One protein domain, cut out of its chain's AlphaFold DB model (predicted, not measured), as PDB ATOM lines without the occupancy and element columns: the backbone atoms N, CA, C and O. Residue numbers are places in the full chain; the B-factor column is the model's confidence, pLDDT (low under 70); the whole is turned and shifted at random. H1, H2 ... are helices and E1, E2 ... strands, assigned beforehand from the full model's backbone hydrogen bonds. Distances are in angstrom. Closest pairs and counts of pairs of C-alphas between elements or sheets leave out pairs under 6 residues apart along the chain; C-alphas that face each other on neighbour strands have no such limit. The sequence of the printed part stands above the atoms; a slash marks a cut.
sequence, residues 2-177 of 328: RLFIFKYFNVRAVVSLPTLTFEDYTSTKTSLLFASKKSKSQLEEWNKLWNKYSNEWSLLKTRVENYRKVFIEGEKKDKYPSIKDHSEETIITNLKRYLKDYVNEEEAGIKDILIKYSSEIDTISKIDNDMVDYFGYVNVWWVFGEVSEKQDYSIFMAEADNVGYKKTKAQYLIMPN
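AT A GLANCE: This is residues 2 to 177 of the 328 residues of an uncharacterized protein of Anaerobacillus alkalidiazotrophicus (UniProt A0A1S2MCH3). The long helix H3 and a narrow three-stranded sheet make the two arms of a wide V, joined at the corner where E2 leads into H3. On the inner side of the V, H8 crosses H3 and H1 is tucked in near the corner; farther along H3, H4 packs on it, with H5 and H6 on H4, while the hairpin of E4 and E5, with H2 near E4, makes the tip beyond the sheet. The printed part has 176 residues with eight named helices and five named strands, in the order H1 E1 H2 E2 H3 H4 H5 H6 H7 H8 E3 E4 E5, of mixed class, helices and strands. The larger sheet, E2 E1 E3, is mixed. The whole is only just loose, close to extended, with a radius of gyration of the C-alphas of 23.4 A and spans of 77, 38 and 29 A.

HOW THE PARTS SIT: In the sheet, E1, residues 9 to 16, bends by 59 degrees at residue 12. Its antiparallel neighbour is E2, residues 31 to 37, with N 12 and O 34 2.8 A apart, within hydrogen-bond range. Its parallel neighbour is E3, residues 156 to 159, with N 14 and O 156 2.8 A apart, within that range. H1, residues 2 to 8, only grazes the sheet. The hub is H3, residues 40 to 71, and helix packing is mostly crossed. H1 only just touches H3, with 3 pairs of C-alphas within 8 A, the closest those of Tyr 8 and Leu 43, 6.8 A apart. H8, residues 140 to 150, touches H3 at a steep tilt of 54 degrees, opposite ways; the closest C-alphas are those of Tyr 53 and Val 143, 5.5 A apart. H4, residues 88 to 102, touches H3 at a steep tilt of 58 degrees, the closest C-alphas being those of Leu 60 and Tyr 98, 6.2 A apart. H5, residues 110 to 116, touches H4 at a shallow tilt of 24 degrees, closest at the C-alphas of Ile 92 and Ile 110, 6.3 A apart. H6, residues 118 to 125, touches H4 about perpendicular at 81 degrees, closest at the C-alphas of Leu 99 and Ile 121, 7.0 A apart. H7, residues 129 to 135, touches no helix but is near H1. E4, residues 163 to 167, and E5, residues 172 to 177, form a hairpin, with N 164 and O 176 2.9 A apart, within hydrogen-bond range. The closest C-alphas of H2, residues 19 to 22, and E4 are those of Thr 21 and Val 163, 6.7 A apart. Every O i to N i+4 pair is within range in H1, H3, H5 and H6; the counts are 9 of 11 in H4, 6 of 7 in H8 and 1 of 3 in H7, which has 2 of 4 O i to N i+3 pairs within range, and H2 is too short for an O i to N i+4 pair.

IN THESE COORDINATES: H3 is 46.0 A long, from C-alpha 40 at (-46.665, 38.242, 45.671) to C-alpha 71 at (-27.090, 37.894, 4.035). H4 measures 19.4 A, E1 19.2 A, E2 19.0 A and H8 15.6 A. E5 measures 14.1 A and ends at C-alpha 177, (-42.405, 1.377, 52.610).

THE WHOLE: The C-alphas farthest apart are those of Asp 78 and Ala 170, 78.4 A. The printed part has no cut. The long link is H3 to H4, residues 72 to 87. The pLDDT is under 70 at residues 105 to 108.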
ATOM      1  N   ARG A   2     -47.355  22.988  32.422       89.19
ATOM      2  CA  ARG A   2     -46.074  23.078  33.177       89.19
ATOM      3  C   ARG A   2     -45.628  24.515  33.486       89.19
ATOM      4  O   ARG A   2     -45.335  24.828  34.631       89.19
ATOM      5  N   LEU A   3     -45.681  25.407  32.494       91.88
ATOM      6  CA  LEU A   3     -45.360  26.831  32.678       91.88
ATOM      7  C   LEU A   3     -46.260  27.527  33.705       91.88
ATOM      8  O   LEU A   3     -45.798  28.394  34.437       91.88
ATOM      9  N   PHE A   4     -47.529  27.123  33.803       92.81
ATOM     10  CA  PHE A   4     -48.430  27.630  34.837       92.81
ATOM     11  C   PHE A   4     -47.912  27.266  36.235       92.81
ATOM     12  O   PHE A   4     -47.838  28.133  37.103       92.81
ATOM     13  N   ILE A   5     -47.486  26.014  36.435       94.50
ATOM     14  CA  ILE A   5     -46.893  25.576  37.704       94.50
ATOM     15  C   ILE A   5     -45.643  26.405  38.003       94.50
ATOM     16  O   ILE A   5     -45.564  27.003  39.069       94.50
ATOM     17  N   PHE A   6     -44.719  26.535  37.047       93.12
ATOM     18  CA  PHE A   6     -43.487  27.302  37.257       93.12
ATOM     19  C   PHE A   6     -43.714  28.800  37.483       93.12
ATOM     20  O   PHE A   6     -42.925  29.431  38.183       93.12
ATOM     21  N   LYS A   7     -44.779  29.391  36.931       94.12
ATOM     22  CA  LYS A   7     -45.128  30.799  37.167       94.12
ATOM     23  C   LYS A   7     -45.670  31.029  38.575       94.12
ATOM     24  O   LYS A   7     -45.282  32.004  39.213       94.12
ATOM     25  N   TYR A   8     -46.550  30.153  39.063       95.56
ATOM     26  CA  TYR A   8     -47.326  30.403  40.286       95.56
ATOM     27  C   TYR A   8     -46.861  29.624  41.518       95.56
ATOM     28  O   TYR A   8     -47.252  29.970  42.634       95.56
ATOM     29  N   PHE A   9     -46.030  28.601  41.345       95.38
ATOM     30  CA  PHE A   9     -45.572  27.737  42.424       95.38
ATOM     31  C   PHE A   9     -44.051  27.565  42.386       95.38
ATOM     32  O   PHE A   9     -43.429  27.551  41.324       95.38
ATOM     33  N   ASN A  10     -43.463  27.421  43.569       93.31
ATOM     34  CA  ASN A  10     -42.115  26.895  43.741       93.31
ATOM     35  C   ASN A  10     -42.252  25.378  43.842       93.31
ATOM     36  O   ASN A  10     -42.927  24.889  44.752       93.31
ATOM     37  N   VAL A  11     -41.669  24.641  42.900       93.88
ATOM     38  CA  VAL A  11     -41.646  23.176  42.954       93.88
ATOM     39  C   VAL A  11     -40.628  22.771  44.011       93.88
ATOM     40  O   VAL A  11     -39.462  23.110  43.913       93.88
ATOM     41  N   ARG A  12     -41.052  22.092  45.068       94.06
ATOM     42  CA  ARG A  12     -40.179  21.807  46.212       94.06
ATOM     43  C   ARG A  12     -39.660  20.375  46.193       94.06
ATOM     44  O   ARG A  12     -38.505  20.142  46.535       94.06
ATOM     45  N   ALA A  13     -40.493  19.432  45.756       95.75
ATOM     46  CA  ALA A  13     -40.089  18.044  45.609       95.75
ATOM     47  C   ALA A  13     -40.863  17.316  44.506       95.75
ATOM     48  O   ALA A  13     -42.035  17.611  44.254       95.75
ATOM     49  N   VAL A  14     -40.217  16.321  43.903       96.56
ATOM     50  CA  VAL A  14     -40.846  15.313  43.051       96.56
ATOM     51  C   VAL A  14     -40.411  13.939  43.547       96.56
ATOM     52  O   VAL A  14     -39.219  13.636  43.591       96.56
ATOM     53  N   VAL A  15     -41.379  13.104  43.920       97.38
ATOM     54  CA  VAL A  15     -41.132  11.722  44.345       97.38
ATOM     55  C   VAL A  15     -41.743  10.783  43.318       97.38
ATOM     56  O   VAL A  15     -42.963  10.738  43.166       97.38
ATOM     57  N   SER A  16     -40.902  10.054  42.591       97.44
ATOM     58  CA  SER A  16     -41.343   9.031  41.643       97.44
ATOM     59  C   SER A  16     -41.832   7.796  42.387       97.44
ATOM     60  O   SER A  16     -41.186   7.343  43.328       97.44
ATOM     61  N   LEU A  17     -42.971   7.260  41.958       96.00
ATOM     62  CA  LEU A  17     -43.570   6.055  42.517       96.00
ATOM     63  C   LEU A  17     -43.347   4.864  41.572       96.00
ATOM     64  O   LEU A  17     -43.303   5.052  40.346       96.00
ATOM     65  N   PRO A  18     -43.259   3.636  42.108       92.94
ATOM     66  CA  PRO A  18     -43.113   2.438  41.297       92.94
ATOM     67  C   PRO A  18     -44.404   2.178  40.507       92.94
ATOM     68  O   PRO A  18     -45.504   2.530  40.945       92.94
ATOM     69  N   THR A  19     -44.304   1.524  39.349       90.56
ATOM     70  CA  THR A  19     -45.469   1.237  38.482       90.56
ATOM     71  C   THR A  19     -46.531   0.385  39.177       90.56
ATOM     72  O   THR A  19     -47.717   0.547  38.906       90.56
ATOM     73  N   LEU A  20     -46.113  -0.461  40.125       87.25
ATOM     74  CA  LEU A  20     -46.991  -1.341  40.902       87.25
ATOM     75  C   LEU A  20     -47.919  -0.599  41.880       87.25
ATOM     76  O   LEU A  20     -48.848  -1.203  42.409       87.25
ATOM     77  N   THR A  21     -47.686   0.695  42.134       89.81
ATOM     78  CA  THR A  21     -48.424   1.483  43.142       89.81
ATOM     79  C   THR A  21     -49.937   1.423  42.934       89.81
ATOM     80  O   THR A  21     -50.694   1.303  43.897       89.81
ATOM     81  N   PHE A  22     -50.385   1.493  41.679       89.75
ATOM     82  CA  PHE A  22     -51.803   1.567  41.320       89.75
ATOM     83  C   PHE A  22     -52.304   0.346  40.539       89.75
ATOM     84  O   PHE A  22     -53.403   0.384  39.978       89.75
ATOM     85  N   GLU A  23     -51.550  -0.752  40.522       85.69
ATOM     86  CA  GLU A  23     -52.048  -2.022  39.987       85.69
ATOM     87  C   GLU A  23     -53.214  -2.552  40.847       85.69
ATOM     88  O   GLU A  23     -53.242  -2.369  42.062       85.69
ATOM     89  N   ASP A  24     -54.250  -3.188  40.290       85.00
ATOM     90  CA  ASP A  24     -54.501  -3.546  38.880       85.00
ATOM     91  C   ASP A  24     -55.228  -2.453  38.058       85.00
ATOM     92  O   ASP A  24     -55.714  -2.724  36.960       85.00
ATOM     93  N   TYR A  25     -55.377  -1.228  38.576       86.88
ATOM     94  CA  TYR A  25     -56.116  -0.166  37.876       86.88
ATOM     95  C   TYR A  25     -55.302   0.436  36.729       86.88
ATOM     96  O   TYR A  25     -55.834   0.694  35.649       86.88
ATOM     97  N   THR A  26     -54.010   0.678  36.960       87.38
ATOM     98  CA  THR A  26     -53.080   1.159  35.935       87.38
ATOM     99  C   THR A  26     -51.638   0.816  36.292       87.38
ATOM    100  O   THR A  26     -51.252   0.875  37.456       87.38
ATOM    101  N   SER A  27     -50.832   0.514  35.276       87.94
ATOM    102  CA  SER A  27     -49.379   0.319  35.379       87.94
ATOM    103  C   SER A  27     -48.588   1.590  35.038       87.94
ATOM    104  O   SER A  27     -47.385   1.541  34.778       87.94
ATOM    105  N   THR A  28     -49.264   2.740  34.960       92.44
ATOM    106  CA  THR A  28     -48.638   4.017  34.597       92.44
ATOM    107  C   THR A  28     -47.684   4.469  35.701       92.44
ATOM    108  O   THR A  28     -48.067   4.526  36.870       92.44
ATOM    109  N   LYS A  29     -46.453   4.849  35.334       90.56
ATOM    110  CA  LYS A  29     -45.515   5.479  36.275       90.56
ATOM    111  C   LYS A  29     -46.085   6.824  36.724       90.56
ATOM    112  O   LYS A  29     -46.442   7.665  35.901       90.56
ATOM    113  N   THR A  30     -46.171   7.017  38.032       94.38
ATOM    114  CA  THR A  30     -46.746   8.216  38.651       94.38
ATOM    115  C   THR A  30     -45.725   8.882  39.561       94.38
ATOM    116  O   THR A  30     -44.673   8.321  39.873       94.38
ATOM    117  N   SER A  31     -46.002  10.121  39.956       95.94
ATOM    118  CA  SER A  31     -45.133  10.868  40.861       95.94
ATOM    119  C   SER A  31     -45.959  11.772  41.762       95.94
ATOM    120  O   SER A  31     -47.003  12.284  41.353       95.94
ATOM    121  N   LEU A  32     -45.469  11.998  42.975       95.69
ATOM    122  CA  LEU A  32     -45.987  13.006  43.890       95.69
ATOM    123  C   LEU A  32     -45.242  14.316  43.639       95.69
ATOM    124  O   LEU A  32     -44.017  14.368  43.754       95.69
ATOM    125  N   LEU A  33     -45.984  15.365  43.288       95.44
ATOM    126  CA  LEU A  33     -45.455  16.714  43.109       95.44
ATOM    127  C   LEU A  33     -45.796  17.557  44.337       95.44
ATOM    128  O   LEU A  33     -46.968  17.797  44.625       95.44
ATOM    129  N   PHE A  34     -44.770  18.064  45.009       95.06
ATOM    130  CA  PHE A  34     -44.912  18.994  46.121       95.06
ATOM    131  C   PHE A  34     -44.529  20.389  45.654       95.06
ATOM    132  O   PHE A  34     -43.408  20.615  45.194       95.06
ATOM    133  N   ALA A  35     -45.460  21.333  45.759       94.06
ATOM    134  CA  ALA A  35     -45.244  22.700  45.319       94.06
ATOM    135  C   ALA A  35     -45.906  23.695  46.277       94.06
ATOM    136  O   ALA A  35     -47.045  23.506  46.703       94.06
ATOM    137  N   SER A  36     -45.195  24.773  46.603       93.00
ATOM    138  CA  SER A  36     -45.699  25.858  47.450       93.00
ATOM    139  C   SER A  36     -46.067  27.054  46.585       93.00
ATOM    140  O   SER A  36     -45.301  27.423  45.694       93.00
ATOM    141  N   LYS A  37     -47.202  27.699  46.854       95.62
ATOM    142  CA  LYS A  37     -47.597  28.919  46.140       95.62
ATOM    143  C   LYS A  37     -46.518  29.997  46.289       95.62
ATOM    144  O   LYS A  37     -46.045  30.242  47.396       95.62
ATOM    145  N   LYS A  38     -46.156  30.652  45.187       94.75
ATOM    146  CA  LYS A  38     -45.254  31.806  45.207       94.75
ATOM    147  C   LYS A  38     -45.881  32.967  45.973       94.75
ATOM    148  O   LYS A  38     -47.091  33.205  45.892       94.75
ATOM    149  N   SER A  39     -45.052  33.709  46.700       95.81
ATOM    150  CA  SER A  39     -45.467  34.974  47.300       95.81
ATOM    151  C   SER A  39     -45.775  36.014  46.211       95.81
ATOM    152  O   SER A  39     -45.414  35.852  45.041       95.81
ATOM    153  N   LYS A  40     -46.422  37.121  46.595       97.06
ATOM    154  CA  LYS A  40     -46.665  38.242  45.671       97.06
ATOM    155  C   LYS A  40     -45.355  38.798  45.100       97.06
ATOM    156  O   LYS A  40     -45.259  38.963  43.890       97.06
ATOM    157  N   SER A  41     -44.338  38.984  45.945       96.69
ATOM    158  CA  SER A  41     -43.027  39.491  45.523       96.69
ATOM    159  C   SER A  41     -42.317  38.550  44.546       96.69
ATOM    160  O   SER A  41     -41.792  39.005  43.534       96.69
ATOM    161  N   GLN A  42     -42.367  37.234  44.783       95.19
ATOM    162  CA  GLN A  42     -41.804  36.239  43.861       95.19
ATOM    163  C   GLN A  42     -42.505  36.255  42.494       95.19
ATOM    164  O   GLN A  42     -41.863  36.070  41.459       95.19
ATOM    165  N   LEU A  43     -43.825  36.471  42.475       96.38
ATOM    166  CA  LEU A  43     -44.591  36.567  41.234       96.38
ATOM    167  C   LEU A  43     -44.287  37.866  40.470       96.38
ATOM    168  O   LEU A  43     -44.171  37.844  39.246       96.38
ATOM    169  N   GLU A  44     -44.133  38.987  41.174       97.19
ATOM    170  CA  GLU A  44     -43.717  40.269  40.592       97.19
ATOM    171  C   GLU A  44     -42.322  40.174  39.963       97.19
ATOM    172  O   GLU A  44     -42.127  40.603  38.824       97.19
ATOM    173  N   GLU A  45     -41.373  39.549  40.660       96.88
ATOM    174  CA  GLU A  45     -40.035  39.286  40.135       96.88
ATOM    175  C   GLU A  45     -40.074  38.384  38.898       96.88
ATOM    176  O   GLU A  45     -39.455  38.703  37.881       96.88
ATOM    177  N   TRP A  46     -40.857  37.300  38.944       96.81
ATOM    178  CA  TRP A  46     -41.045  36.420  37.793       96.81
ATOM    179  C   TRP A  46     -41.597  37.196  36.590       96.81
ATOM    180  O   TRP A  46     -41.054  37.088  35.494       96.81
ATOM    181  N   ASN A  47     -42.623  38.035  36.783       96.75
ATOM    182  CA  ASN A  47     -43.210  38.840  35.706       96.75
ATOM    183  C   ASN A  47     -42.206  39.866  35.153       96.75
ATOM    184  O   ASN A  47     -42.158  40.096  33.945       96.75
ATOM    185  N   LYS A  48     -41.377  40.464  36.015       98.12
ATOM    186  CA  LYS A  48     -40.310  41.385  35.604       98.12
ATOM    187  C   LYS A  48     -39.277  40.680  34.722       98.12
ATOM    188  O   LYS A  48     -38.917  41.214  33.672       98.12
ATOM    189  N   LEU A  49     -38.818  39.495  35.129       98.06
ATOM    190  CA  LEU A  49     -37.889  38.677  34.344       98.06
ATOM    191  C   LEU A  49     -38.528  38.227  33.027       98.06
ATOM    192  O   LEU A  49     -37.912  38.368  31.974       98.06
ATOM    193  N   TRP A  50     -39.781  37.772  33.073       97.88
ATOM    194  CA  TRP A  50     -40.530  37.368  31.888       97.88
ATOM    195  C   TRP A  50     -40.629  38.502  30.869       97.88
ATOM    196  O   TRP A  50     -40.282  38.313  29.706       97.88
ATOM    197  N   ASN A  51     -41.027  39.702  31.300       97.75
ATOM    198  CA  ASN A  51     -41.131  40.872  30.425       97.75
ATOM    199  C   ASN A  51     -39.769  41.279  29.851       97.75
ATOM    200  O   ASN A  51     -39.666  41.580  28.663       97.75
ATOM    201  N   LYS A  52     -38.709  41.251  30.671       98.25
ATOM    202  CA  LYS A  52     -37.339  41.538  30.226       98.25
ATOM    203  C   LYS A  52     -36.928  40.610  29.079       98.25
ATOM    204  O   LYS A  52     -36.525  41.096  28.024       98.25
ATOM    205  N   TYR A  53     -37.053  39.299  29.273       98.12
ATOM    206  CA  TYR A  53     -36.607  38.317  28.284       98.12
ATOM    207  C   TYR A  53     -37.569  38.176  27.102       98.12
ATOM    208  O   TYR A  53     -37.128  37.864  26.001       98.12
ATOM    209  N   SER A  54     -38.852  38.501  27.277       97.81
ATOM    210  CA  SER A  54     -39.807  38.635  26.169       97.81
ATOM    211  C   SER A  54     -39.386  39.743  25.200       97.81
ATOM    212  O   SER A  54     -39.353  39.531  23.986       97.81
ATOM    213  N   ASN A  55     -39.001  40.907  25.735       97.88
ATOM    214  CA  ASN A  55     -38.507  42.028  24.932       97.88
ATOM    215  C   ASN A  55     -37.173  41.690  24.250       97.88
ATOM    216  O   ASN A  55     -36.989  42.001  23.074       97.88
ATOM    217  N   GLU A  56     -36.258  41.031  24.968       98.12
ATOM    218  CA  GLU A  56     -34.978  40.578  24.411       98.12
ATOM    219  C   GLU A  56     -35.180  39.589  23.256       98.12
ATOM    220  O   GLU A  56     -34.638  39.799  22.171       98.12
ATOM    221  N   TRP A  57     -36.009  38.558  23.451       98.06
ATOM    222  CA  TRP A  57     -36.330  37.580  22.412       98.06
ATOM    223  C   TRP A  57     -36.939  38.241  21.179       98.06
ATOM    224  O   TRP A  57     -36.517  37.953  20.062       98.06
ATOM    225  N   SER A  58     -37.909  39.141  21.372       97.00
ATOM    226  CA  SER A  58     -38.586  39.829  20.269       97.00
ATOM    227  C   SER A  58     -37.600  40.667  19.450       97.00
ATOM    228  O   SER A  58     -37.571  40.571  18.222       97.00
ATOM    229  N   LEU A  59     -36.718  41.407  20.130       97.44
ATOM    230  CA  LEU A  59     -35.665  42.194  19.493       97.44
ATOM    231  C   LEU A  59     -34.682  41.309  18.715       97.44
ATOM    232  O   LEU A  59     -34.351  41.616  17.567       97.44
ATOM    233  N   LEU A  60     -34.210  40.219  19.328       98.00
ATOM    234  CA  LEU A  60     -33.291  39.280  18.686       98.00
ATOM    235  C   LEU A  60     -33.941  38.596  17.485       98.00
ATOM    236  O   LEU A  60     -33.327  38.563  16.423       98.00
ATOM    237  N   LYS A  61     -35.194  38.149  17.605       97.62
ATOM    238  CA  LYS A  61     -35.963  37.563  16.502       97.62
ATOM    239  C   LYS A  61     -36.003  38.506  15.299       97.62
ATOM    240  O   LYS A  61     -35.575  38.120  14.216       97.62
ATOM    241  N   THR A  62     -36.429  39.759  15.489       97.38
ATOM    242  CA  THR A  62     -36.480  40.745  14.396       97.38
ATOM    243  C   THR A  62     -35.105  40.979  13.768       97.38
ATOM    244  O   THR A  62     -34.988  41.120  12.551       97.38
ATOM    245  N   ARG A  63     -34.043  41.021  14.579       97.69
ATOM    246  CA  ARG A  63     -32.672  41.176  14.075       97.69
ATOM    247  C   ARG A  63     -32.243  39.973  13.240       97.69
ATOM    248  O   ARG A  63     -31.739  40.176  12.142       97.69
ATOM    249  N   VAL A  64     -32.473  38.754  13.724       97.12
ATOM    250  CA  VAL A  64     -32.110  37.509  13.031       97.12
ATOM    251  C   VAL A  64     -32.885  37.343  11.725       97.12
ATOM    252  O   VAL A  64     -32.286  37.011  10.702       97.12
ATOM    253  N   GLU A  65     -34.178  37.663  11.710       96.12
ATOM    254  CA  GLU A  65     -34.981  37.703  10.483       96.12
ATOM    255  C   GLU A  65     -34.406  38.707   9.469       96.12
ATOM    256  O   GLU A  65     -34.246  38.381   8.294       96.12
ATOM    257  N   ASN A  66     -34.010  39.903   9.912       97.44
ATOM    258  CA  ASN A  66     -33.393  40.892   9.025       97.44
ATOM    259  C   ASN A  66     -31.983  40.477   8.568       97.44
ATOM    260  O   ASN A  66     -31.607  40.766   7.431       97.44
ATOM    261  N   TYR A  67     -31.209  39.764   9.396       96.81
ATOM    262  CA  TYR A  67     -29.935  39.180   8.967       96.81
ATOM    263  C   TYR A  67     -30.147  38.158   7.848       96.81
ATOM    264  O   TYR A  67     -29.407  38.194   6.868       96.81
ATOM    265  N   ARG A  68     -31.177  37.301   7.926       95.19
ATOM    266  CA  ARG A  68     -31.515  36.384   6.822       95.19
ATOM    267  C   ARG A  68     -31.785  37.147   5.527       95.19
ATOM    268  O   ARG A  68     -31.160  36.844   4.513       95.19
ATOM    269  N   LYS A  69     -32.610  38.195   5.568       96.00
ATOM    270  CA  LYS A  69     -32.922  39.001   4.374       96.00
ATOM    271  C   LYS A  69     -31.685  39.658   3.756       96.00
ATOM    272  O   LYS A  69     -31.508  39.662   2.543       96.00
ATOM    273  N   VAL A  70     -30.779  40.186   4.577       96.06
ATOM    274  CA  VAL A  70     -29.555  40.834   4.075       96.06
ATOM    275  C   VAL A  70     -28.542  39.815   3.546       96.06
ATOM    276  O   VAL A  70     -28.044  39.954   2.432       96.06
ATOM    277  N   PHE A  71     -28.222  38.780   4.325       94.56
ATOM    278  CA  PHE A  71     -27.090  37.894   4.035       94.56
ATOM    279  C   PHE A  71     -27.451  36.682   3.162       94.56
ATOM    280  O   PHE A  71     -26.568  36.163   2.470       94.56
ATOM    281  N   ILE A  72     -28.717  36.254   3.161       93.50
ATOM    282  CA  ILE A  72     -29.216  35.131   2.348       93.50
ATOM    283  C   ILE A  72     -29.970  35.641   1.117       93.50
ATOM    284  O   ILE A  72     -29.669  35.205   0.010       93.50
ATOM    285  N   GLU A  73     -30.892  36.595   1.283       92.81
ATOM    286  CA  GLU A  73     -31.732  37.101   0.180       92.81
ATOM    287  C   GLU A  73     -31.089  38.275  -0.590       92.81
ATOM    288  O   GLU A  73     -31.556  38.645  -1.665       92.81
ATOM    289  N   GLY A  74     -29.986  38.840  -0.082       91.94
ATOM    290  CA  GLY A  74     -29.207  39.881  -0.762       91.94
ATOM    291  C   GLY A  74     -29.767  41.298  -0.622       91.94
ATOM    292  O   GLY A  74     -29.435  42.180  -1.417       91.94
ATOM    293  N   GLU A  75     -30.624  41.547   0.367       95.06
ATOM    294  CA  GLU A  75     -31.163  42.881   0.610       95.06
ATOM    295  C   GLU A  75     -30.127  43.877   1.149       95.06
ATOM    296  O   GLU A  75     -29.164  43.530   1.830       95.06
ATOM    297  N   LYS A  76     -30.358  45.173   0.894       92.75
ATOM    298  CA  LYS A  76     -29.506  46.241   1.433       92.75
ATOM    299  C   LYS A  76     -29.746  46.429   2.929       92.75
ATOM    300  O   LYS A  76     -30.866  46.720   3.349       92.75
ATOM    301  N   LYS A  77     -28.665  46.363   3.707       90.81
ATOM    302  CA  LYS A  77     -28.652  46.532   5.168       90.81
ATOM    303  C   LYS A  77     -29.306  47.840   5.645       90.81
ATOM    304  O   LYS A  77     -30.016  47.830   6.645       90.81
ATOM    305  N   ASP A  78     -29.149  48.928   4.889       92.69
ATOM    306  CA  ASP A  78     -29.697  50.257   5.218       92.69
ATOM    307  C   ASP A  78     -31.230  50.302   5.294       92.69
ATOM    308  O   ASP A  78     -31.791  51.183   5.945       92.69
ATOM    309  N   LYS A  79     -31.924  49.341   4.666       94.25
ATOM    310  CA  LYS A  79     -33.388  49.232   4.744       94.25
ATOM    311  C   LYS A  79     -33.893  48.850   6.135       94.25
ATOM    312  O   LYS A  79     -35.081  49.006   6.403       94.25
ATOM    313  N   TYR A  80     -33.024  48.322   6.996       94.31
ATOM    314  CA  TYR A  80     -33.401  47.712   8.265       94.31
ATOM    315  C   TYR A  80     -32.813  48.499   9.446       94.31
ATOM    316  O   TYR A  80     -31.700  48.202   9.890       94.31
ATOM    317  N   PRO A  81     -33.555  49.471  10.020       93.56
ATOM    318  CA  PRO A  81     -33.071  50.304  11.123       93.56
ATOM    319  C   PRO A  81     -32.580  49.516  12.341       93.56
ATOM    320  O   PRO A  81     -31.702  49.986  13.053       93.56
ATOM    321  N   SER A  82     -33.123  48.317  12.572       91.31
ATOM    322  CA  SER A  82     -32.754  47.461  13.704       91.31
ATOM    323  C   SER A  82     -31.383  46.795  13.577       91.31
ATOM    324  O   SER A  82     -30.917  46.232  14.568       91.31
ATOM    325  N   ILE A  83     -30.767  46.822  12.384       95.00
ATOM    326  CA  ILE A  83     -29.473  46.181  12.113       95.00
ATOM    327  C   ILE A  83     -28.488  47.044  11.313       95.00
ATOM    328  O   ILE A  83     -27.326  46.655  11.215       95.00
ATOM    329  N   LYS A  84     -28.908  48.183  10.739       93.00
ATOM    330  CA  LYS A  84     -28.094  49.011   9.823       93.00
ATOM    331  C   LYS A  84     -26.687  49.325  10.356       93.00
ATOM    332  O   LYS A  84     -25.712  49.161   9.625       93.00
ATOM    333  N   ASP A  85     -26.568  49.606  11.652       93.94
ATOM    334  CA  ASP A  85     -25.319  50.035  12.294       93.94
ATOM    335  C   ASP A  85     -24.542  48.880  12.966       93.94
ATOM    336  O   ASP A  85     -23.528  49.107  13.617       93.94
ATOM    337  N   HIS A  86     -24.984  47.622  12.836       95.81
ATOM    338  CA  HIS A  86     -24.326  46.491  13.508       95.81
ATOM    339  C   HIS A  86     -23.017  46.070  12.826       95.81
ATOM    340  O   HIS A  86     -23.001  45.832  11.619       95.81
ATOM    341  N   SER A  87     -21.936  45.898  13.586       94.00
ATOM    342  CA  SER A  87     -20.710  45.252  13.091       94.00
ATOM    343  C   SER A  87     -20.909  43.742  12.888       94.00
ATOM    344  O   SER A  87     -21.858  43.166  13.422       94.00
ATOM    345  N   GLU A  88     -20.011  43.077  12.156       91.81
ATOM    346  CA  GLU A  88     -20.046  41.611  12.014       91.81
ATOM    347  C   GLU A  88     -19.991  40.899  13.372       91.81
ATOM    348  O   GLU A  88     -20.796  40.008  13.637       91.81
ATOM    349  N   GLU A  89     -19.135  41.372  14.279       91.50
ATOM    350  CA  GLU A  89     -19.035  40.876  15.655       91.50
ATOM    351  C   GLU A  89     -20.366  41.001  16.419       91.50
ATOM    352  O   GLU A  89     -20.809  40.067  17.092       91.50
ATOM    353  N   THR A  90     -21.069  42.129  16.253       94.69
ATOM    354  CA  THR A  90     -22.396  42.344  16.853       94.69
ATOM    355  C   THR A  90     -23.422  41.362  16.288       94.69
ATOM    356  O   THR A  90     -24.286  40.863  17.014       94.69
ATOM    357  N   ILE A  91     -23.361  41.070  14.986       95.12
ATOM    358  CA  ILE A  91     -24.265  40.122  14.324       95.12
ATOM    359  C   ILE A  91     -24.029  38.710  14.862       95.12
ATOM    360  O   ILE A  91     -24.987  38.070  15.297       95.12
ATOM    361  N   ILE A  92     -22.771  38.263  14.902       92.56
ATOM    362  CA  ILE A  92     -22.387  36.954  15.447       92.56
ATOM    363  C   ILE A  92     -22.820  36.841  16.913       92.56
ATOM    364  O   ILE A  92     -23.426  35.842  17.293       92.56
ATOM    365  N   THR A  93     -22.606  37.886  17.717       94.00
ATOM    366  CA  THR A  93     -23.039  37.926  19.124       94.00
ATOM    367  C   THR A  93     -24.554  37.766  19.261       94.00
ATOM    368  O   THR A  93     -25.022  36.958  20.061       94.00
ATOM    369  N   ASN A  94     -25.344  38.488  18.457       96.06
ATOM    370  CA  ASN A  94     -26.803  38.351  18.469       96.06
ATOM    371  C   ASN A  94     -27.248  36.946  18.031       96.06
ATOM    372  O   ASN A  94     -28.171  36.397  18.627       96.06
ATOM    373  N   LEU A  95     -26.606  36.365  17.012       95.00
ATOM    374  CA  LEU A  95     -26.915  35.016  16.532       95.00
ATOM    375  C   LEU A  95     -26.619  33.963  17.599       95.00
ATOM    376  O   LEU A  95     -27.500  33.166  17.913       95.00
ATOM    377  N   LYS A  96     -25.429  34.011  18.212       93.31
ATOM    378  CA  LYS A  96     -25.054  33.138  19.332       93.31
ATOM    379  C   LYS A  96     -26.025  33.293  20.502       93.31
ATOM    380  O   LYS A  96     -26.515  32.300  21.017       93.31
ATOM    381  N   ARG A  97     -26.386  34.524  20.884       95.56
ATOM    382  CA  ARG A  97     -27.349  34.761  21.973       95.56
ATOM    383  C   ARG A  97     -28.749  34.226  21.656       95.56
ATOM    384  O   ARG A  97     -29.419  33.713  22.547       95.56
ATOM    385  N   TYR A  98     -29.201  34.345  20.408       96.56
ATOM    386  CA  TYR A  98     -30.511  33.845  19.994       96.56
ATOM    387  C   TYR A  98     -30.558  32.314  19.954       96.56
ATOM    388  O   TYR A  98     -31.535  31.726  20.418       96.56
ATOM    389  N   LEU A  99     -29.492  31.691  19.443       94.19
ATOM    390  CA  LEU A  99     -29.364  30.244  19.272       94.19
ATOM    391  C   LEU A  99     -28.859  29.506  20.522       94.19
ATOM    392  O   LEU A  99     -29.056  28.302  20.616       94.19
ATOM    393  N   LYS A 100     -28.260  30.196  21.496       93.06
ATOM    394  CA  LYS A 100     -27.755  29.609  22.749       93.06
ATOM    395  C   LYS A 100     -26.916  28.344  22.475       93.06
ATOM    396  O   LYS A 100     -26.018  28.381  21.636       93.06
ATOM    397  N   ASP A 101     -27.261  27.228  23.115       88.12
ATOM    398  CA  ASP A 101     -26.549  25.945  23.062       88.12
ATOM    399  C   ASP A 101     -26.545  25.266  21.679       88.12
ATOM    400  O   ASP A 101     -25.831  24.286  21.479       88.12
ATOM    401  N   TYR A 102     -27.315  25.757  20.697       87.69
ATOM    402  CA  TYR A 102     -27.264  25.211  19.335       87.69
ATOM    403  C   TYR A 102     -25.943  25.543  18.616       87.69
ATOM    404  O   TYR A 102     -25.548  24.826  17.693       87.69
ATOM    405  N   VAL A 103     -25.243  26.612  19.015       86.06
ATOM    406  CA  VAL A 103     -24.006  27.071  18.362       86.06
ATOM    407  C   VAL A 103     -22.809  26.847  19.284       86.06
ATOM    408  O   VAL A 103     -22.689  27.508  20.309       86.06
ATOM    409  N   ASN A 104     -21.882  25.978  18.873       74.56
ATOM    410  CA  ASN A 104     -20.585  25.802  19.537       74.56
ATOM    411  C   ASN A 104     -19.511  26.687  18.882       74.56
ATOM    412  O   ASN A 104     -19.570  26.955  17.680       74.56
ATOM    413  N   GLU A 105     -18.538  27.147  19.672       62.78
ATOM    414  CA  GLU A 105     -17.511  28.102  19.245       62.78
ATOM    415  C   GLU A 105     -16.398  27.467  18.405       62.78
ATOM    416  O   GLU A 105     -15.363  27.073  18.921       62.78
ATOM    417  N   GLU A 106     -16.600  27.468  17.091       64.50
ATOM    418  CA  GLU A 106     -15.542  27.687  16.100       64.50
ATOM    419  C   GLU A 106     -16.090  28.695  15.077       64.50
ATOM    420  O   GLU A 106     -17.289  28.702  14.789       64.50
ATOM    421  N   GLU A 107     -15.242  29.615  14.622       59.00
ATOM    422  CA  GLU A 107     -15.566  30.847  13.889       59.00
ATOM    423  C   GLU A 107     -16.304  30.605  12.554       59.00
ATOM    424  O   GLU A 107     -15.735  30.688  11.469       59.00
ATOM    425  N   ALA A 108     -17.603  30.315  12.620       67.06
ATOM    426  CA  ALA A 108     -18.472  30.250  11.453       67.06
ATOM    427  C   ALA A 108     -18.855  31.667  11.001       67.06
ATOM    428  O   ALA A 108     -19.277  32.501  11.810       67.06
ATOM    429  N   GLY A 109     -18.746  31.939   9.698       85.81
ATOM    430  CA  GLY A 109     -19.190  33.202   9.122       85.81
ATOM    431  C   GLY A 109     -20.698  33.405   9.300       85.81
ATOM    432  O   GLY A 109     -21.465  32.456   9.464       85.81
ATOM    433  N   ILE A 110     -21.162  34.656   9.226       91.81
ATOM    434  CA  ILE A 110     -22.584  35.011   9.428       91.81
ATOM    435  C   ILE A 110     -23.512  34.171   8.537       91.81
ATOM    436  O   ILE A 110     -24.527  33.656   9.007       91.81
ATOM    437  N   LYS A 111     -23.162  34.009   7.252       92.62
ATOM    438  CA  LYS A 111     -23.941  33.192   6.309       92.62
ATOM    439  C   LYS A 111     -23.963  31.722   6.707       92.62
ATOM    440  O   LYS A 111     -25.017  31.100   6.621       92.62
ATOM    441  N   ASP A 112     -22.836  31.198   7.174       90.50
ATOM    442  CA  ASP A 112     -22.713  29.796   7.560       90.50
ATOM    443  C   ASP A 112     -23.609  29.493   8.760       90.50
ATOM    444  O   ASP A 112     -24.346  28.511   8.729       90.50
ATOM    445  N   ILE A 113     -23.638  30.375   9.768       92.25
ATOM    446  CA  ILE A 113     -24.542  30.245  10.924       92.25
ATOM    447  C   ILE A 113     -26.006  30.272  10.466       92.25
ATOM    448  O   ILE A 113     -26.789  29.400  10.843       92.25
ATOM    449  N   LEU A 114     -26.386  31.249   9.637       94.25
ATOM    450  CA  LEU A 114     -27.768  31.411   9.177       94.25
ATOM    451  C   LEU A 114     -28.268  30.222   8.342       94.25
ATOM    452  O   LEU A 114     -29.437  29.860   8.453       94.25
ATOM    453  N   ILE A 115     -27.404  29.628   7.514       93.75
ATOM    454  CA  ILE A 115     -27.747  28.459   6.691       93.75
ATOM    455  C   ILE A 115     -27.771  27.197   7.553       93.75
ATOM    456  O   ILE A 115     -28.753  26.456   7.525       93.75
ATOM    457  N   LYS A 116     -26.709  26.961   8.332       92.44
ATOM    458  CA  LYS A 116     -26.538  25.743   9.132       92.44
ATOM    459  C   LYS A 116     -27.638  25.580  10.177       92.44
ATOM    460  O   LYS A 116     -28.107  24.467  10.364       92.44
ATOM    461  N   TYR A 117     -28.045  26.674  10.822       93.75
ATOM    462  CA  TYR A 117     -29.017  26.666  11.918       93.75
ATOM    463  C   TYR A 117     -30.395  27.205  11.509       93.75
ATOM    464  O   TYR A 117     -31.159  27.675  12.352       93.75
ATOM    465  N   SER A 118     -30.730  27.192  10.213       94.00
ATOM    466  CA  SER A 118     -32.000  27.753   9.725       94.00
ATOM    467  C   SER A 118     -33.219  27.094  10.383       94.00
ATOM    468  O   SER A 118     -34.172  27.789  10.730       94.00
ATOM    469  N   SER A 119     -33.194  25.774  10.587       94.94
ATOM    470  CA  SER A 119     -34.274  25.020  11.241       94.94
ATOM    471  C   SER A 119     -34.494  25.434  12.697       94.94
ATOM    472  O   SER A 119     -35.632  25.574  13.155       94.94
ATOM    473  N   GLU A 120     -33.405  25.646  13.426       95.25
ATOM    474  CA  GLU A 120     -33.387  26.079  14.817       95.25
ATOM    475  C   GLU A 120     -33.884  27.521  14.912       95.25
ATOM    476  O   GLU A 120     -34.751  27.806  15.736       95.25
ATOM    477  N   ILE A 121     -33.419  28.408  14.022       96.06
ATOM    478  CA  ILE A 121     -33.906  29.791  13.916       96.06
ATOM    479  C   ILE A 121     -35.417  29.804  13.692       96.06
ATOM    480  O   ILE A 121     -36.130  30.496  14.422       96.06
ATOM    481  N   ASP A 122     -35.923  29.033  12.727       95.81
ATOM    482  CA  ASP A 122     -37.357  28.970  12.435       95.81
ATOM    483  C   ASP A 122     -38.141  28.423  13.639       95.81
ATOM    484  O   ASP A 122     -39.223  28.918  13.957       95.81
ATOM    485  N   THR A 123     -37.591  27.445  14.365       95.38
ATOM    486  CA  THR A 123     -38.210  26.882  15.574       95.38
ATOM    487  C   THR A 123     -38.250  27.886  16.728       95.38
ATOM    488  O   THR A 123     -39.305  28.078  17.333       95.38
ATOM    489  N   ILE A 124     -37.144  28.577  17.009       96.25
ATOM    490  CA  ILE A 124     -37.056  29.597  18.067       96.25
ATOM    491  C   ILE A 124     -37.900  30.829  17.713       96.25
ATOM    492  O   ILE A 124     -38.413  31.501  18.608       96.25
ATOM    493  N   SER A 125     -38.105  31.107  16.424       95.94
ATOM    494  CA  SER A 125     -38.925  32.224  15.942       95.94
ATOM    495  C   SER A 125     -40.430  31.983  16.078       95.94
ATOM    496  O   SER A 125     -41.207  32.948  16.022       95.94
ATOM    497  N   LYS A 126     -40.870  30.731  16.271       95.44
ATOM    498  CA  LYS A 126     -42.292  30.394  16.441       95.44
ATOM    499  C   LYS A 126     -42.849  30.980  17.735       95.44
ATOM    500  O   LYS A 126     -42.255  30.844  18.803       95.44
ATOM    501  N   ILE A 127     -44.009  31.615  17.604       94.25
ATOM    502  CA  ILE A 127     -44.827  32.083  18.723       94.25
ATOM    503  C   ILE A 127     -45.742  30.940  19.148       94.25
ATOM    504  O   ILE A 127     -46.308  30.245  18.302       94.25
ATOM    505  N   ASP A 128     -45.893  30.767  20.456       89.50
ATOM    506  CA  ASP A 128     -46.774  29.754  21.025       89.50
ATOM    507  C   ASP A 128     -48.202  30.319  21.134       89.50
ATOM    508  O   ASP A 128     -48.587  30.909  22.145       89.50
ATOM    509  N   ASN A 129     -48.963  30.225  20.036       90.06
ATOM    510  CA  ASN A 129     -50.272  30.883  19.892       90.06
ATOM    511  C   ASN A 129     -51.268  30.494  20.997       90.06
ATOM    512  O   ASN A 129     -52.032  31.342  21.451       90.06
ATOM    513  N   ASP A 130     -51.208  29.252  21.484       89.62
ATOM    514  CA  ASP A 130     -52.097  28.739  22.537       89.62
ATOM    515  C   ASP A 130     -51.820  29.361  23.921       89.62
ATOM    516  O   ASP A 130     -52.592  29.183  24.863       89.62
ATOM    517  N   MET A 131     -50.702  30.076  24.069       89.62
ATOM    518  CA  MET A 131     -50.207  30.611  25.342       89.62
ATOM    519  C   MET A 131     -50.193  32.145  25.384       89.62
ATOM    520  O   MET A 131     -49.842  32.724  26.417       89.62
ATOM    521  N   VAL A 132     -50.592  32.807  24.292       92.06
ATOM    522  CA  VAL A 132     -50.507  34.266  24.114       92.06
ATOM    523  C   VAL A 132     -51.230  35.031  25.220       92.06
ATOM    524  O   VAL A 132     -50.650  35.956  25.786       92.06
ATOM    525  N   ASP A 133     -52.435  34.605  25.601       90.88
ATOM    526  CA  ASP A 133     -53.238  35.290  26.627       90.88
ATOM    527  C   ASP A 133     -52.563  35.317  28.010       90.88
ATOM    528  O   ASP A 133     -52.842  36.184  28.839       90.88
ATOM    529  N   TYR A 134     -51.652  34.377  28.273       88.69
ATOM    530  CA  TYR A 134     -51.001  34.217  29.575       88.69
ATOM    531  C   TYR A 134     -49.546  34.692  29.593       88.69
ATOM    532  O   TYR A 134     -49.037  35.084  30.653       88.69
ATOM    533  N   PHE A 135     -48.873  34.601  28.446       93.38
ATOM    534  CA  PHE A 135     -47.420  34.713  28.324       93.38
ATOM    535  C   PHE A 135     -46.965  35.667  27.206       93.38
ATOM    536  O   PHE A 135     -45.776  35.980  27.131       93.38
ATOM    537  N   GLY A 136     -47.893  36.182  26.398       93.00
ATOM    538  CA  GLY A 136     -47.628  37.113  25.303       93.00
ATOM    539  C   GLY A 136     -47.166  36.441  24.009       93.00
ATOM    540  O   GLY A 136     -47.035  35.222  23.912       93.00
ATOM    541  N   TYR A 137     -46.908  37.264  22.992       95.25
ATOM    542  CA  TYR A 137     -46.490  36.835  21.653       95.25
ATOM    543  C   TYR A 137     -44.999  36.477  21.600       95.25
ATOM    544  O   TYR A 137     -44.207  37.160  20.950       95.25
ATOM    545  N   VAL A 138     -44.609  35.415  22.306       95.94
ATOM    546  CA  VAL A 138     -43.214  34.970  22.418       95.94
ATOM    547  C   VAL A 138     -43.045  33.474  22.176       95.94
ATOM    548  O   VAL A 138     -44.002  32.702  22.253       95.94
ATOM    549  N   ASN A 139     -41.805  33.050  21.927       96.06
ATOM    550  CA  ASN A 139     -41.426  31.656  22.133       96.06
ATOM    551  C   ASN A 139     -41.295  31.399  23.641       96.06
ATOM    552  O   ASN A 139     -40.321  31.809  24.279       96.06
ATOM    553  N   VAL A 140     -42.300  30.740  24.219       95.56
ATOM    554  CA  VAL A 140     -42.412  30.579  25.675       95.56
ATOM    555  C   VAL A 140     -41.253  29.794  26.284       95.56
ATOM    556  O   VAL A 140     -40.862  30.092  27.407       95.56
ATOM    557  N   TRP A 141     -40.664  28.836  25.564       94.88
ATOM    558  CA  TRP A 141     -39.556  28.021  26.073       94.88
ATOM    559  C   TRP A 141     -38.223  28.764  26.045       94.88
ATOM    560  O   TRP A 141     -37.456  28.656  27.001       94.88
ATOM    561  N   TRP A 142     -37.974  29.575  25.010       96.19
ATOM    562  CA  TRP A 142     -36.787  30.432  24.959       96.19
ATOM    563  C   TRP A 142     -36.774  31.422  26.125       96.19
ATOM    564  O   TRP A 142     -35.755  31.551  26.807       96.19
ATOM    565  N   VAL A 143     -37.915  32.085  26.365       96.81
ATOM    566  CA  VAL A 143     -38.086  33.058  27.456       96.81
ATOM    567  C   VAL A 143     -38.033  32.357  28.808       96.81
ATOM    568  O   VAL A 143     -37.330  32.815  29.706       96.81
ATOM    569  N   PHE A 144     -38.732  31.228  28.956       95.69
ATOM    570  CA  PHE A 144     -38.736  30.476  30.206       95.69
ATOM    571  C   PHE A 144     -37.338  30.004  30.606       95.69
ATOM    572  O   PHE A 144     -37.016  30.131  31.780       95.69
ATOM    573  N   GLY A 145     -36.506  29.546  29.662       95.12
ATOM    574  CA  GLY A 145     -35.122  29.145  29.947       95.12
ATOM    575  C   GLY A 145     -34.325  30.244  30.661       95.12
ATOM    576  O   GLY A 145     -33.733  30.006  31.710       95.12
ATOM    577  N   GLU A 146     -34.424  31.485  30.177       95.75
ATOM    578  CA  GLU A 146     -33.752  32.637  30.797       95.75
ATOM    579  C   GLU A 146     -34.332  32.996  32.171       95.75
ATOM    580  O   GLU A 146     -33.618  33.423  33.081       95.75
ATOM    581  N   VAL A 147     -35.650  32.850  32.333       95.88
ATOM    582  CA  VAL A 147     -36.307  33.079  33.624       95.88
ATOM    583  C   VAL A 147     -35.886  32.012  34.632       95.88
ATOM    584  O   VAL A 147     -35.604  32.362  35.779       95.88
ATOM    585  N   SER A 148     -35.803  30.742  34.224       93.44
ATOM    586  CA  SER A 148     -35.402  29.641  35.100       93.44
ATOM    587  C   SER A 148     -33.954  29.759  35.561       93.44
ATOM    588  O   SER A 148     -33.698  29.549  36.738       93.44
ATOM    589  N   GLU A 149     -33.033  30.206  34.704       92.69
ATOM    590  CA  GLU A 149     -31.639  30.451  35.103       92.69
ATOM    591  C   GLU A 149     -31.503  31.528  36.187       92.69
ATOM    592  O   GLU A 149     -30.572  31.505  36.990       92.69
ATOM    593  N   LYS A 150     -32.411  32.514  36.214       93.38
ATOM    594  CA  LYS A 150     -32.426  33.561  37.250       93.38
ATOM    595  C   LYS A 150     -33.216  33.171  38.493       93.38
ATOM    596  O   LYS A 150     -33.111  33.861  39.502       93.38
ATOM    597  N   GLN A 151     -33.995  32.098  38.425       87.50
ATOM    598  CA  GLN A 151     -34.773  31.555  39.534       87.50
ATOM    599  C   GLN A 151     -34.366  30.108  39.808       87.50
ATOM    600  O   GLN A 151     -35.224  29.233  39.919       87.50
ATOM    601  N   ASP A 152     -33.058  29.872  39.897       82.69
ATOM    602  CA  ASP A 152     -32.516  28.557  40.208       82.69
ATOM    603  C   ASP A 152     -32.738  28.244  41.693       82.69
ATOM    604  O   ASP A 152     -32.242  28.936  42.585       82.69
ATOM    605  N   TYR A 153     -33.553  27.227  41.959       87.38
ATOM    606  CA  TYR A 153     -33.792  26.704  43.295       87.38
ATOM    607  C   TYR A 153     -33.706  25.184  43.271       87.38
ATOM    608  O   TYR A 153     -34.119  24.521  42.320       87.38
ATOM    609  N   SER A 154     -33.206  24.615  44.366       89.38
ATOM    610  CA  SER A 154     -33.089  23.169  44.507       89.38
ATOM    611  C   SER A 154     -34.466  22.510  44.579       89.38
ATOM    612  O   SER A 154     -35.295  22.883  45.414       89.38
ATOM    613  N   ILE A 155     -34.673  21.480  43.763       92.31
ATOM    614  CA  ILE A 155     -35.838  20.599  43.834       92.31
ATOM    615  C   ILE A 155     -35.384  19.274  44.436       92.31
ATOM    616  O   ILE A 155     -34.454  18.646  43.930       92.31
ATOM    617  N   PHE A 156     -36.047  18.826  45.501       95.31
ATOM    618  CA  PHE A 156     -35.790  17.503  46.058       95.31
ATOM    619  C   PHE A 156     -36.341  16.425  45.114       95.31
ATOM    620  O   PHE A 156     -37.539  16.392  44.835       95.31
ATOM    621  N   MET A 157     -35.478  15.539  44.630       95.62
ATOM    622  CA  MET A 157     -35.853  14.436  43.746       95.62
ATOM    623  C   MET A 157     -35.619  13.114  44.469       95.62
ATOM    624  O   MET A 157     -34.530  12.887  44.992       95.62
ATOM    625  N   ALA A 158     -36.623  12.242  44.484       96.62
ATOM    626  CA  ALA A 158     -36.491  10.885  45.004       96.62
ATOM    627  C   ALA A 158     -37.296   9.892  44.164       96.62
ATOM    628  O   ALA A 158     -38.225  10.265  43.443       96.62
ATOM    629  N   GLU A 159     -36.953   8.618  44.288       96.62
ATOM    630  CA  GLU A 159     -37.687   7.501  43.711       96.62
ATOM    631  C   GLU A 159     -37.922   6.472  44.814       96.62
ATOM    632  O   GLU A 159     -37.014   6.173  45.586       96.62
ATOM    633  N   ALA A 160     -39.165   6.013  44.934       96.31
ATOM    634  CA  ALA A 160     -39.542   4.944  45.842       96.31
ATOM    635  C   ALA A 160     -39.601   3.626  45.067       96.31
ATOM    636  O   ALA A 160     -40.195   3.577  43.987       96.31
ATOM    637  N   ASP A 161     -39.063   2.557  45.648       93.75
ATOM    638  CA  ASP A 161     -39.200   1.207  45.099       93.75
ATOM    639  C   ASP A 161     -40.437   0.514  45.677       93.75
ATOM    640  O   ASP A 161     -41.116  -0.258  44.994       93.75
ATOM    641  N   ASN A 162     -40.769   0.820  46.934       93.50
ATOM    642  CA  ASN A 162     -41.873   0.225  47.664       93.50
ATOM    643  C   ASN A 162     -42.710   1.283  48.395       93.50
ATOM    644  O   ASN A 162     -42.199   2.216  49.012       93.50
ATOM    645  N   VAL A 163     -44.031   1.099  48.369       93.31
ATOM    646  CA  VAL A 163     -45.020   2.044  48.925       93.31
ATOM    647  C   VAL A 163     -45.822   1.453  50.092       93.31
ATOM    648  O   VAL A 163     -46.911   1.923  50.411       93.31
ATOM    649  N   GLY A 164     -45.308   0.393  50.724       92.19
ATOM    650  CA  GLY A 164     -45.924  -0.266  51.883       92.19
ATOM    651  C   GLY A 164     -46.870  -1.417  51.547       92.19
ATOM    652  O   GLY A 164     -47.257  -2.185  52.427       92.19
ATOM    653  N   TYR A 165     -47.233  -1.582  50.277       90.25
ATOM    654  CA  TYR A 165     -48.073  -2.688  49.839       90.25
ATOM    655  C   TYR A 165     -47.775  -3.105  48.402       90.25
ATOM    656  O   TYR A 165     -47.236  -2.344  47.599       90.25
ATOM    657  N   LYS A 166     -48.200  -4.323  48.072       85.75
ATOM    658  CA  LYS A 166     -48.368  -4.811  46.707       85.75
ATOM    659  C   LYS A 166     -49.767  -5.385  46.575       85.75
ATOM    660  O   LYS A 166     -50.128  -6.338  47.268       85.75
ATOM    661  N   LYS A 167     -50.562  -4.804  45.684       78.31
ATOM    662  CA  LYS A 167     -51.873  -5.347  45.348       78.31
ATOM    663  C   LYS A 167     -51.717  -6.376  44.235       78.31
ATOM    664  O   LYS A 167     -50.969  -6.181  43.286       78.31
ATOM    665  N   THR A 168     -52.421  -7.486  44.376       76.06
ATOM    666  CA  THR A 168     -52.645  -8.465  43.312       76.06
ATOM    667  C   THR A 168     -54.150  -8.628  43.135       76.06
ATOM    668  O   THR A 168     -54.907  -8.315  44.058       76.06
ATOM    669  N   LYS A 169     -54.594  -9.199  42.010       74.44
ATOM    670  CA  LYS A 169     -56.021  -9.482  41.763       74.44
ATOM    671  C   LYS A 169     -56.731 -10.211  42.910       74.44
ATOM    672  O   LYS A 169     -57.939 -10.065  43.058       74.44
ATOM    673  N   ALA A 170     -55.997 -11.008  43.689       76.50
ATOM    674  CA  ALA A 170     -56.548 -11.846  44.751       76.50
ATOM    675  C   ALA A 170     -56.357 -11.280  46.169       76.50
ATOM    676  O   ALA A 170     -57.169 -11.571  47.043       76.50
ATOM    677  N   GLN A 171     -55.294 -10.512  46.426       82.25
ATOM    678  CA  GLN A 171     -54.922 -10.116  47.790       82.25
ATOM    679  C   GLN A 171     -54.056  -8.854  47.846       82.25
ATOM    680  O   GLN A 171     -53.332  -8.531  46.899       82.25
ATOM    681  N   TYR A 172     -54.091  -8.193  49.003       82.94
ATOM    682  CA  TYR A 172     -53.134  -7.164  49.398       82.94
ATOM    683  C   TYR A 172     -52.011  -7.804  50.210       82.94
ATOM    684  O   TYR A 172     -52.271  -8.454  51.221       82.94
ATOM    685  N   LEU A 173     -50.773  -7.616  49.765       87.81
ATOM    686  CA  LEU A 173     -49.577  -8.043  50.479       87.81
ATOM    687  C   LEU A 173     -48.910  -6.823  51.105       87.81
ATOM    688  O   LEU A 173     -48.700  -5.819  50.424       87.81
ATOM    689  N   ILE A 174     -48.573  -6.919  52.388       89.50
ATOM    690  CA  ILE A 174     -47.770  -5.906  53.078       89.50
ATOM    691  C   ILE A 174     -46.344  -5.979  52.523       89.50
ATOM    692  O   ILE A 174     -45.777  -7.064  52.403       89.50
ATOM    693  N   MET A 175     -45.782  -4.826  52.173       91.12
ATOM    694  CA  MET A 175     -44.427  -4.677  51.636       91.12
ATOM    695  C   MET A 175     -43.671  -3.617  52.445       91.12
ATOM    696  O   MET A 175     -44.299  -2.853  53.180       91.12
ATOM    697  N   PRO A 176     -42.337  -3.519  52.308       93.81
ATOM    698  CA  PRO A 176     -41.601  -2.361  52.801       93.81
ATOM    699  C   PRO A 176     -42.196  -1.046  52.279       93.81
ATOM    700  O   PRO A 176     -42.842  -1.006  51.231       93.81
ATOM    701  N   ASN A 177     -41.990   0.040  53.015       94.81
ATOM    702  CA  ASN A 177     -42.405   1.377  52.610       94.81
ATOM    703  C   ASN A 177     -41.188   2.298  52.618       94.81
ATOM    704  O   ASN A 177     -40.556   2.459  53.660       94.81
TER     705      ASN A 177